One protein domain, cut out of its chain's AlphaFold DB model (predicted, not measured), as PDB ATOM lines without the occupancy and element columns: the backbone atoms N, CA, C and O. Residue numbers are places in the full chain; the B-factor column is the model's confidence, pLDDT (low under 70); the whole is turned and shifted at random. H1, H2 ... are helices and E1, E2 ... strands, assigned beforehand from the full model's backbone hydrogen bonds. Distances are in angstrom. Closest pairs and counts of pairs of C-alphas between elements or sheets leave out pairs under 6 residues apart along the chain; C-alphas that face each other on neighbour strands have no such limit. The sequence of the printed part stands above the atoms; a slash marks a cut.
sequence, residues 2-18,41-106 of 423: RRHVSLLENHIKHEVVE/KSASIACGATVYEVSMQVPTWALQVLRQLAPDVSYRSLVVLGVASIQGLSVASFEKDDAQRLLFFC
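Overview. This is residues 2 to 18 and 41 to 106 of the 423 residues of the protein "ARID domain-containing protein" of Brassica campestris (UniProt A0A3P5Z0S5). Helices H1 and H2 sit crosswise at one end, strand E1 and helix H4 at the other, with short H3 and the link of residues 81 to 95 in the middle. The 83 printed residues run H1, E1, H2, H3, H4, mostly helix, compact with radius of gyration of the C-alphas 12.5 A, spanning 32 by 26 by 22 A.

Along the chain. H1, residues 2 to 18, starts at C-alpha (26.012, 57.217, 25.969) and spans 23.3 A. E1 is residues 45 to 51, H2 60 to 69, H3 77 to 80. H4, residues 96 to 106, spans 15.7 A to C-alpha (7.831, 37.377, 44.224).

Arrangement. H1 and H2 are close but not clearly touching, C-alphas of Leu 8 and Ala 62 closest at 6.8 A, about perpendicular at 83 degrees. E1 pairs with no named strand; its closest C-alpha to H4 is Cys 47, 5.6 A from Lys 96. H3 and H4 are close but not clearly touching, C-alphas of Val 79 and Asp 98 closest at 7.2 A. H1, H2 and H4 have every O i to N i+4 pair within hydrogen-bond range; H3 is too short for one.

Size, cuts and confidence. Residues 19 to 40 are not printed, a 27.4 A gap between C-alphas 18 and 41. The H3 to H4 link is long. Mean pLDDT of H1 is 49.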
ATOM      1  N   ARG A   2      26.367  57.250  24.519       29.98
ATOM      2  CA  ARG A   2      26.012  57.217  25.969       29.98
ATOM      3  C   ARG A   2      24.664  57.869  26.367       29.98
ATOM      4  O   ARG A   2      23.918  57.260  27.121       29.98
ATOM      5  N   ARG A   3      24.299  59.040  25.816       32.44
ATOM      6  CA  ARG A   3      22.998  59.700  26.098       32.44
ATOM      7  C   ARG A   3      21.759  58.881  25.687       32.44
ATOM      8  O   ARG A   3      20.739  58.977  26.353       32.44
ATOM      9  N   HIS A   4      21.838  58.065  24.633       38.03
ATOM     10  CA  HIS A   4      20.699  57.252  24.178       38.03
ATOM     11  C   HIS A   4      20.472  56.016  25.053       38.03
ATOM     12  O   HIS A   4      19.334  55.585  25.189       38.03
ATOM     13  N   VAL A   5      21.529  55.476  25.676       47.47
ATOM     14  CA  VAL A   5      21.411  54.338  26.604       47.47
ATOM     15  C   VAL A   5      20.678  54.765  27.873       47.47
ATOM     16  O   VAL A   5      19.744  54.092  28.271       47.47
ATOM     17  N   SER A   6      21.018  55.923  28.451       47.12
ATOM     18  CA  SER A   6      20.319  56.446  29.637       47.12
ATOM     19  C   SER A   6      18.854  56.807  29.357       47.12
ATOM     20  O   SER A   6      17.998  56.514  30.184       47.12
ATOM     21  N   LEU A   7      18.534  57.370  28.183       49.91
ATOM     22  CA  LEU A   7      17.136  57.590  27.784       49.91
ATOM     23  C   LEU A   7      16.371  56.273  27.606       49.91
ATOM     24  O   LEU A   7      15.202  56.204  27.964       49.91
ATOM     25  N   LEU A   8      17.023  55.230  27.087       52.50
ATOM     26  CA  LEU A   8      16.416  53.910  26.939       52.50
ATOM     27  C   LEU A   8      16.256  53.192  28.283       52.50
ATOM     28  O   LEU A   8      15.195  52.638  28.533       52.50
ATOM     29  N   GLU A   9      17.249  53.253  29.174       56.28
ATOM     30  CA  GLU A   9      17.108  52.791  30.559       56.28
ATOM     31  C   GLU A   9      15.949  53.497  31.258       56.28
ATOM     32  O   GLU A   9      15.158  52.830  31.910       56.28
ATOM     33  N   ASN A  10      15.834  54.821  31.126       54.38
ATOM     34  CA  ASN A  10      14.773  55.587  31.774       54.38
ATOM     35  C   ASN A  10      13.405  55.325  31.138       54.38
ATOM     36  O   ASN A  10      12.421  55.270  31.859       54.38
ATOM     37  N   HIS A  11      13.328  55.100  29.823       55.69
ATOM     38  CA  HIS A  11      12.082  54.700  29.170       55.69
ATOM     39  C   HIS A  11      11.663  53.280  29.574       55.69
ATOM     40  O   HIS A  11      10.504  53.065  29.897       55.69
ATOM     41  N   ILE A  12      12.604  52.333  29.656       58.03
ATOM     42  CA  ILE A  12      12.335  50.989  30.180       58.03
ATOM     43  C   ILE A  12      11.939  51.072  31.654       58.03
ATOM     44  O   ILE A  12      10.954  50.461  32.022       58.03
ATOM     45  N   LYS A  13      12.630  51.855  32.491       59.50
ATOM     46  CA  LYS A  13      12.249  52.084  33.896       59.50
ATOM     47  C   LYS A  13      10.850  52.694  34.003       59.50
ATOM     48  O   LYS A  13      10.054  52.187  34.771       59.50
ATOM     49  N   HIS A  14      10.509  53.698  33.204       55.16
ATOM     50  CA  HIS A  14       9.164  54.279  33.162       55.16
ATOM     51  C   HIS A  14       8.105  53.235  32.751       55.16
ATOM     52  O   HIS A  14       7.108  53.049  33.445       55.16
ATOM     53  N   GLU A  15       8.340  52.460  31.688       54.75
ATOM     54  CA  GLU A  15       7.429  51.378  31.280       54.75
ATOM     55  C   GLU A  15       7.383  50.201  32.279       54.75
ATOM     56  O   GLU A  15       6.352  49.545  32.366       54.75
ATOM     57  N   VAL A  16       8.456  49.938  33.041       52.81
ATOM     58  CA  VAL A  16       8.608  48.796  33.974       52.81
ATOM     59  C   VAL A  16       8.312  49.155  35.441       52.81
ATOM     60  O   VAL A  16       8.159  48.262  36.266       52.81
ATOM     61  N   VAL A  17       8.214  50.440  35.786       49.28
ATOM     62  CA  VAL A  17       8.005  50.922  37.166       49.28
ATOM     63  C   VAL A  17       6.790  51.843  37.263       49.28
ATOM     64  O   VAL A  17       6.002  51.685  38.187       49.28
ATOM     65  N   GLU A  18       6.582  52.764  36.316       43.50
ATOM     66  CA  GLU A  18       5.460  53.719  36.379       43.50
ATOM     67  C   GLU A  18       4.183  53.174  35.723       43.50
ATOM     68  O   GLU A  18       3.085  53.440  36.206       43.50
ATOM     69  N   LYS A  41      10.992  27.821  31.451       71.25
ATOM     70  CA  LYS A  41      12.260  27.539  32.129       71.25
ATOM     71  C   LYS A  41      13.274  27.143  31.067       71.25
ATOM     72  O   LYS A  41      13.023  26.223  30.297       71.25
ATOM     73  N   SER A  42      14.415  27.822  31.029       73.31
ATOM     74  CA  SER A  42      15.552  27.438  30.188       73.31
ATOM     75  C   SER A  42      16.824  27.520  31.012       73.31
ATOM     76  O   SER A  42      17.060  28.530  31.662       73.31
ATOM     77  N   ALA A  43      17.683  26.502  30.954       67.56
ATOM     78  CA  ALA A  43      18.964  26.527  31.663       67.56
ATOM     79  C   ALA A  43      19.868  27.703  31.227       67.56
ATOM     80  O   ALA A  43      20.696  28.162  32.009       67.56
ATOM     81  N   SER A  44      19.686  28.215  30.001       72.00
ATOM     82  CA  SER A  44      20.440  29.345  29.443       72.00
ATOM     83  C   SER A  44      19.911  30.735  29.826       72.00
ATOM     84  O   SER A  44      20.583  31.723  29.540       72.00
ATOM     85  N   ILE A  45      18.728  30.842  30.445       77.75
ATOM     86  CA  ILE A  45      18.073  32.118  30.785       77.75
ATOM     87  C   ILE A  45      17.717  32.105  32.274       77.75
ATOM     88  O   ILE A  45      17.171  31.126  32.774       77.75
ATOM     89  N   ALA A  46      18.040  33.181  33.000       78.50
ATOM     90  CA  ALA A  46      17.812  33.293  34.448       78.50
ATOM     91  C   ALA A  46      18.333  32.095  35.278       78.50
ATOM     92  O   ALA A  46      17.750  31.736  36.302       78.50
ATOM     93  N   CYS A  47      19.390  31.422  34.806       79.19
ATOM     94  CA  CYS A  47      19.932  30.190  35.391       79.19
ATOM     95  C   CYS A  47      18.885  29.074  35.633       79.19
ATOM     96  O   CYS A  47      19.017  28.303  36.585       79.19
ATOM     97  N   GLY A  48      17.845  28.976  34.793       72.56
ATOM     98  CA  GLY A  48      16.778  27.974  34.923       72.56
ATOM     99  C   GLY A  48      15.584  28.386  35.792       72.56
ATOM    100  O   GLY A  48      14.684  27.567  35.997       72.56
ATOM    101  N   ALA A  49      15.540  29.626  36.289       77.81
ATOM    102  CA  ALA A  49      14.360  30.162  36.964       77.81
ATOM    103  C   ALA A  49      13.149  30.288  36.016       77.81
ATOM    104  O   ALA A  49      13.279  30.287  34.790       77.81
ATOM    105  N   THR A  50      11.953  30.398  36.599       74.56
ATOM    106  CA  THR A  50      10.716  30.709  35.870       74.56
ATOM    107  C   THR A  50      10.778  32.118  35.296       74.56
ATOM    108  O   THR A  50      10.920  33.078  36.052       74.56
ATOM    109  N   VAL A  51      10.621  32.243  33.980       76.12
ATOM    110  CA  VAL A  51      10.548  33.528  33.278       76.12
ATOM    111  C   VAL A  51       9.256  33.639  32.473       76.12
ATOM    112  O   VAL A  51       8.765  32.657  31.916       76.12
ATOM    113  N   TYR A  52       8.729  34.858  32.394       74.44
ATOM    114  CA  TYR A  52       7.593  35.216  31.550       74.44
ATOM    115  C   TYR A  52       8.083  36.042  30.361       74.44
ATOM    116  O   TYR A  52       9.014  36.839  30.491       74.44
ATOM    117  N   GLU A  53       7.477  35.840  29.192       73.06
ATOM    118  CA  GLU A  53       7.810  36.598  27.985       73.06
ATOM    119  C   GLU A  53       6.900  37.826  27.880       73.06
ATOM    120  O   GLU A  53       5.677  37.699  27.835       73.06
ATOM    121  N   VAL A  54       7.500  39.018  27.848       71.25
ATOM    122  CA  VAL A  54       6.793  40.301  27.721       71.25
ATOM    123  C   VAL A  54       7.188  40.948  26.398       71.25
ATOM    124  O   VAL A  54       8.374  41.099  26.101       71.25
ATOM    125  N   SER A  55       6.197  41.343  25.600       68.88
ATOM    126  CA  SER A  55       6.401  42.104  24.369       68.88
ATOM    127  C   SER A  55       6.245  43.606  24.629       68.88
ATOM    128  O   SER A  55       5.368  44.045  25.367       68.88
ATOM    129  N   MET A  56       7.112  44.408  24.011       73.31
ATOM    130  CA  MET A  56       7.099  45.869  24.110       73.31
ATOM    131  C   MET A  56       7.365  46.466  22.728       73.31
ATOM    132  O   MET A  56       8.284  46.043  22.023       73.31
ATOM    133  N   GLN A  57       6.569  47.464  22.344       68.00
ATOM    134  CA  GLN A  57       6.796  48.268  21.143       68.00
ATOM    135  C   GLN A  57       7.970  49.224  21.404       68.00
ATOM    136  O   GLN A  57       7.840  50.157  22.190       68.00
ATOM    137  N   VAL A  58       9.117  49.002  20.752       73.12
ATOM    138  CA  VAL A  58      10.297  49.882  20.852       73.12
ATOM    139  C   VAL A  58      10.811  50.299  19.471       73.12
ATOM    140  O   VAL A  58      10.722  49.515  18.524       73.12
ATOM    141  N   PRO A  59      11.416  51.495  19.333       68.25
ATOM    142  CA  PRO A  59      12.131  51.874  18.118       68.25
ATOM    143  C   PRO A  59      13.229  50.865  17.748       68.25
ATOM    144  O   PRO A  59      13.925  50.332  18.613       68.25
ATOM    145  N   THR A  60      13.460  50.657  16.451       75.06
ATOM    146  CA  THR A  60      14.434  49.673  15.935       75.06
ATOM    147  C   THR A  60      15.855  49.876  16.475       75.06
ATOM    148  O   THR A  60      16.528  48.902  16.818       75.06
ATOM    149  N   TRP A  61      16.299  51.129  16.630       77.56
ATOM    150  CA  TRP A  61      17.604  51.456  17.220       77.56
ATOM    151  C   TRP A  61      17.712  51.029  18.692       77.56
ATOM    152  O   TRP A  61      18.782  50.622  19.140       77.56
ATOM    153  N   ALA A  62      16.614  51.095  19.451       75.25
ATOM    154  CA  ALA A  62      16.593  50.746  20.867       75.25
ATOM    155  C   ALA A  62      16.735  49.232  21.051       75.25
ATOM    156  O   ALA A  62      17.534  48.777  21.870       75.25
ATOM    157  N   LEU A  63      16.048  48.448  20.212       78.19
ATOM    158  CA  LEU A  63      16.228  46.999  20.159       78.19
ATOM    159  C   LEU A  63      17.681  46.614  19.828       78.19
ATOM    160  O   LEU A  63      18.237  45.722  20.465       78.19
ATOM    161  N   GLN A  64      18.319  47.291  18.868       80.69
ATOM    162  CA  GLN A  64      19.725  47.038  18.525       80.69
ATOM    163  C   GLN A  64      20.670  47.315  19.704       80.69
ATOM    164  O   GLN A  64      21.535  46.490  19.990       80.69
ATOM    165  N   VAL A  65      20.473  48.427  20.423       82.38
ATOM    166  CA  VAL A  65      21.243  48.760  21.635       82.38
ATOM    167  C   VAL A  65      21.049  47.697  22.720       82.38
ATOM    168  O   VAL A  65      22.026  47.210  23.280       82.38
ATOM    169  N   LEU A  66      19.813  47.267  22.977       83.38
ATOM    170  CA  LEU A  66      19.525  46.219  23.961       83.38
ATOM    171  C   LEU A  66      20.178  44.876  23.610       83.38
ATOM    172  O   LEU A  66      20.760  44.231  24.480       83.38
ATOM    173  N   ARG A  67      20.154  44.482  22.332       84.44
ATOM    174  CA  ARG A  67      20.826  43.263  21.849       84.44
ATOM    175  C   ARG A  67      22.356  43.340  21.945       84.44
ATOM    176  O   ARG A  67      22.987  42.296  22.061       84.44
ATOM    177  N   GLN A  68      22.946  44.538  21.914       86.06
ATOM    178  CA  GLN A  68      24.380  44.750  22.165       86.06
ATOM    179  C   GLN A  68      24.736  44.743  23.658       86.06
ATOM    180  O   GLN A  68      25.835  44.330  24.010       86.06
ATOM    181  N   LEU A  69      23.820  45.183  24.525       85.25
ATOM    182  CA  LEU A  69      24.030  45.254  25.975       85.25
ATOM    183  C   LEU A  69      23.773  43.924  26.697       85.25
ATOM    184  O   LEU A  69      24.420  43.658  27.703       85.25
ATOM    185  N   ALA A  70      22.872  43.076  26.192       86.81
ATOM    186  CA  ALA A  70      22.606  41.755  26.768       86.81
ATOM    187  C   ALA A  70      23.872  40.879  26.966       86.81
ATOM    188  O   ALA A  70      24.026  40.337  28.059       86.81
ATOM    189  N   PRO A  71      24.810  40.751  26.002       87.44
ATOM    190  CA  PRO A  71      26.040  39.977  26.202       87.44
ATOM    191  C   PRO A  71      27.133  40.677  27.039       87.44
ATOM    192  O   PRO A  71      28.169  40.057  27.283       87.44
ATOM    193  N   ASP A  72      26.964  41.932  27.475       84.94
ATOM    194  CA  ASP A  72      27.980  42.630  28.279       84.94
ATOM    195  C   ASP A  72      27.862  42.267  29.769       84.94
ATOM    196  O   ASP A  72      26.987  42.744  30.492       84.94
ATOM    197  N   VAL A  73      28.805  41.449  30.246       84.94
ATOM    198  CA  VAL A  73      28.931  41.029  31.655       84.94
ATOM    199  C   VAL A  73      29.073  42.229  32.608       84.94
ATOM    200  O   VAL A  73      28.664  42.161  33.767       84.94
ATOM    201  N   SER A  74      29.606  43.355  32.126       80.31
ATOM    202  CA  SER A  74      29.797  44.588  32.903       80.31
ATOM    203  C   SER A  74      28.482  45.332  33.164       80.31
ATOM    204  O   SER A  74      28.392  46.139  34.091       80.31
ATOM    205  N   TYR A  75      27.455  45.094  32.343       81.25
ATOM    206  CA  TYR A  75      26.211  45.854  32.344       81.25
ATOM    207  C   TYR A  75      25.121  45.137  33.151       81.25
ATOM    208  O   TYR A  75      24.315  44.365  32.627       81.25
ATOM    209  N   ARG A  76      25.077  45.402  34.464       82.44
ATOM    210  CA  ARG A  76      24.084  44.799  35.379       82.44
ATOM    211  C   ARG A  76      22.727  45.516  35.425       82.44
ATOM    212  O   ARG A  76      21.817  45.002  36.069       82.44
ATOM    213  N   SER A  77      22.535  46.651  34.737       80.12
ATOM    214  CA  SER A  77      21.264  47.411  34.772       80.12
ATOM    215  C   SER A  77      20.045  46.562  34.378       80.12
ATOM    216  O   SER A  77      18.984  46.702  34.979       80.12
ATOM    217  N   LEU A  78      20.190  45.645  33.410       81.50
ATOM    218  CA  LEU A  78      19.115  44.726  32.995       81.50
ATOM    219  C   LEU A  78      18.724  43.748  34.109       81.50
ATOM    220  O   LEU A  78      17.542  43.523  34.347       81.50
ATOM    221  N   VAL A  79      19.714  43.229  34.833       82.94
ATOM    222  CA  VAL A  79      19.533  42.289  35.946       82.94
ATOM    223  C   VAL A  79      18.841  42.959  37.132       82.94
ATOM    224  O   VAL A  79      17.972  42.361  37.760       82.94
ATOM    225  N   VAL A  80      19.170  44.227  37.408       78.50
ATOM    226  CA  VAL A  80      18.481  45.046  38.423       78.50
ATOM    227  C   VAL A  80      17.002  45.254  38.069       78.50
ATOM    228  O   VAL A  80      16.164  45.267  38.964       78.50
ATOM    229  N   LEU A  81      16.673  45.345  36.776       75.44
ATOM    230  CA  LEU A  81      15.297  45.418  36.265       75.44
ATOM    231  C   LEU A  81      14.613  44.040  36.136       75.44
ATOM    232  O   LEU A  81      13.507  43.960  35.611       75.44
ATOM    233  N   GLY A  82      15.263  42.949  36.558       79.69
ATOM    234  CA  GLY A  82      14.743  41.583  36.428       79.69
ATOM    235  C   GLY A  82      14.725  41.023  34.998       79.69
ATOM    236  O   GLY A  82      14.192  39.939  34.767       79.69
ATOM    237  N   VAL A  83      15.325  41.719  34.028       84.81
ATOM    238  CA  VAL A  83      15.368  41.294  32.622       84.81
ATOM    239  C   VAL A  83      16.451  40.232  32.439       84.81
ATOM    240  O   VAL A  83      17.644  40.525  32.474       84.81
ATOM    241  N   ALA A  84      16.029  38.987  32.209       85.06
ATOM    242  CA  ALA A  84      16.928  37.846  32.024       85.06
ATOM    243  C   ALA A  84      17.297  37.542  30.559       85.06
ATOM    244  O   ALA A  84      18.293  36.862  30.299       85.06
ATOM    245  N   SER A  85      16.496  38.002  29.592       85.44
ATOM    246  CA  SER A  85      16.775  37.828  28.160       85.44
ATOM    247  C   SER A  85      16.090  38.888  27.299       85.44
ATOM    248  O   SER A  85      15.123  39.513  27.731       85.44
ATOM    249  N   ILE A  86      16.587  39.081  26.075       86.38
ATOM    250  CA  ILE A  86      16.054  40.030  25.090       86.38
ATOM    251  C   ILE A  86      15.972  39.326  23.732       86.38
ATOM    252  O   ILE A  86      16.998  38.999  23.138       86.38
ATOM    253  N   GLN A  87      14.753  39.064  23.242       80.75
ATOM    254  CA  GLN A  87      14.504  38.249  22.036       80.75
ATOM    255  C   GLN A  87      15.272  36.908  22.038       80.75
ATOM    256  O   GLN A  87      15.874  36.518  21.039       80.75
ATOM    257  N   GLY A  88      15.307  36.226  23.188       76.94
ATOM    258  CA  GLY A  88      16.014  34.953  23.367       76.94
ATOM    259  C   GLY A  88      17.533  35.052  23.572       76.94
ATOM    260  O   GLY A  88      18.147  34.049  23.926       76.94
ATOM    261  N   LEU A  89      18.153  36.232  23.423       83.69
ATOM    262  CA  LEU A  89      19.538  36.453  23.857       83.69
ATOM    263  C   LEU A  89      19.570  36.557  25.383       83.69
ATOM    264  O   LEU A  89      18.905  37.427  25.944       83.69
ATOM    265  N   SER A  90      20.325  35.690  26.054       85.31
ATOM    266  CA  SER A  90      20.493  35.745  27.507       85.31
ATOM    267  C   SER A  90      21.296  36.975  27.936       85.31
ATOM    268  O   SER A  90      22.208  37.423  27.239       85.31
ATOM    269  N   VAL A  91      20.949  37.529  29.099       88.81
ATOM    270  CA  VAL A  91      21.726  38.599  29.731       88.81
ATOM    271  C   VAL A  91      22.930  37.970  30.435       88.81
ATOM    272  O   VAL A  91      22.775  37.270  31.431       88.81
ATOM    273  N   ALA A  92      24.134  38.195  29.906       86.25
ATOM    274  CA  ALA A  92      25.364  37.533  30.349       86.25
ATOM    275  C   ALA A  92      25.818  37.943  31.761       86.25
ATOM    276  O   ALA A  92      26.608  37.239  32.383       86.25
ATOM    277  N   SER A  93      25.317  39.070  32.266       86.88
ATOM    278  CA  SER A  93      25.561  39.568  33.620       86.88
ATOM    279  C   SER A  93      24.598  39.003  34.680       86.88
ATOM    280  O   SER A  93      24.716  39.361  35.852       86.88
ATOM    281  N   PHE A  94      23.638  38.153  34.286       86.31
ATOM    282  CA  PHE A  94      22.609  37.588  35.163       86.31
ATOM    283  C   PHE A  94      23.116  36.321  35.867       86.31
ATOM    284  O   PHE A  94      23.332  35.288  35.229       86.31
ATOM    285  N   GLU A  95      23.273  36.374  37.189       86.88
ATOM    286  CA  GLU A  95      23.809  35.270  37.990       86.88
ATOM    287  C   GLU A  95      22.713  34.490  38.737       86.88
ATOM    288  O   GLU A  95      21.574  34.933  38.911       86.88
ATOM    289  N   LYS A  96      23.068  33.300  39.234       83.50
ATOM    290  CA  LYS A  96      22.153  32.438  39.998       83.50
ATOM    291  C   LYS A  96      21.646  33.111  41.282       83.50
ATOM    292  O   LYS A  96      20.490  32.920  41.655       83.50
ATOM    293  N   ASP A  97      22.487  33.922  41.915       82.00
ATOM    294  CA  ASP A  97      22.145  34.657  43.134       82.00
ATOM    295  C   ASP A  97      21.138  35.787  42.843       82.00
ATOM    296  O   ASP A  97      20.277  36.089  43.671       82.00
ATOM    297  N   ASP A  98      21.167  36.360  41.631       83.31
ATOM    298  CA  ASP A  98      20.149  37.309  41.165       83.31
ATOM    299  C   ASP A  98      18.798  36.618  40.959       83.31
ATOM    300  O   ASP A  98      17.771  37.138  41.399       83.31
ATOM    301  N   ALA A  99      18.802  35.418  40.367       81.88
ATOM    302  CA  ALA A  99      17.601  34.598  40.203       81.88
ATOM    303  C   ALA A  99      16.929  34.313  41.557       81.88
ATOM    304  O   ALA A  99      15.727  34.518  41.719       81.88
ATOM    305  N   GLN A 100      17.714  33.880  42.551       75.19
ATOM    306  CA  GLN A 100      17.219  33.591  43.899       75.19
ATOM    307  C   GLN A 100      16.689  34.846  44.604       75.19
ATOM    308  O   GLN A 100      15.621  34.798  45.215       75.19
ATOM    309  N   ARG A 101      17.391  35.980  44.479       78.25
ATOM    310  CA  ARG A 101      16.968  37.261  45.060       78.25
ATOM    311  C   ARG A 101      15.639  37.747  44.480       78.25
ATOM    312  O   ARG A 101      14.768  38.159  45.240       78.25
ATOM    313  N   LEU A 102      15.460  37.681  43.162       74.31
ATOM    314  CA  LEU A 102      14.218  38.099  42.500       74.31
ATOM    315  C   LEU A 102      13.048  37.160  42.837       74.31
ATOM    316  O   LEU A 102      11.955  37.628  43.155       74.31
ATOM    317  N   LEU A 103      13.288  35.844  42.873       68.44
ATOM    318  CA  LEU A 103      12.286  34.862  43.301       68.44
ATOM    319  C   LEU A 103      11.857  35.051  44.764       68.44
ATOM    320  O   LEU A 103      10.684  34.850  45.071       68.44
ATOM    321  N   PHE A 104      12.757  35.475  45.659       64.50
ATOM    322  CA  PHE A 104      12.414  35.773  47.056       64.50
ATOM    323  C   PHE A 104      11.401  36.924  47.181       64.50
ATOM    324  O   PHE A 104      10.477  36.836  47.990       64.50
ATOM    325  N   PHE A 105      11.524  37.973  46.359       58.84
ATOM    326  CA  PHE A 105      10.563  39.082  46.353       58.84
ATOM    327  C   PHE A 105       9.182  38.662  45.823       58.84
ATOM    328  O   PHE A 105       8.176  39.002  46.441       58.84
ATOM    329  N   CYS A 106       9.113  37.880  44.739       52.62
ATOM    330  CA  CYS A 106       7.831  37.377  44.224       52.62
ATOM    331  C   CYS A 106       7.187  36.327  45.145       52.62
ATOM    332  O   CYS A 106       5.976  36.356  45.353       52.62
TER     333      CYS A 106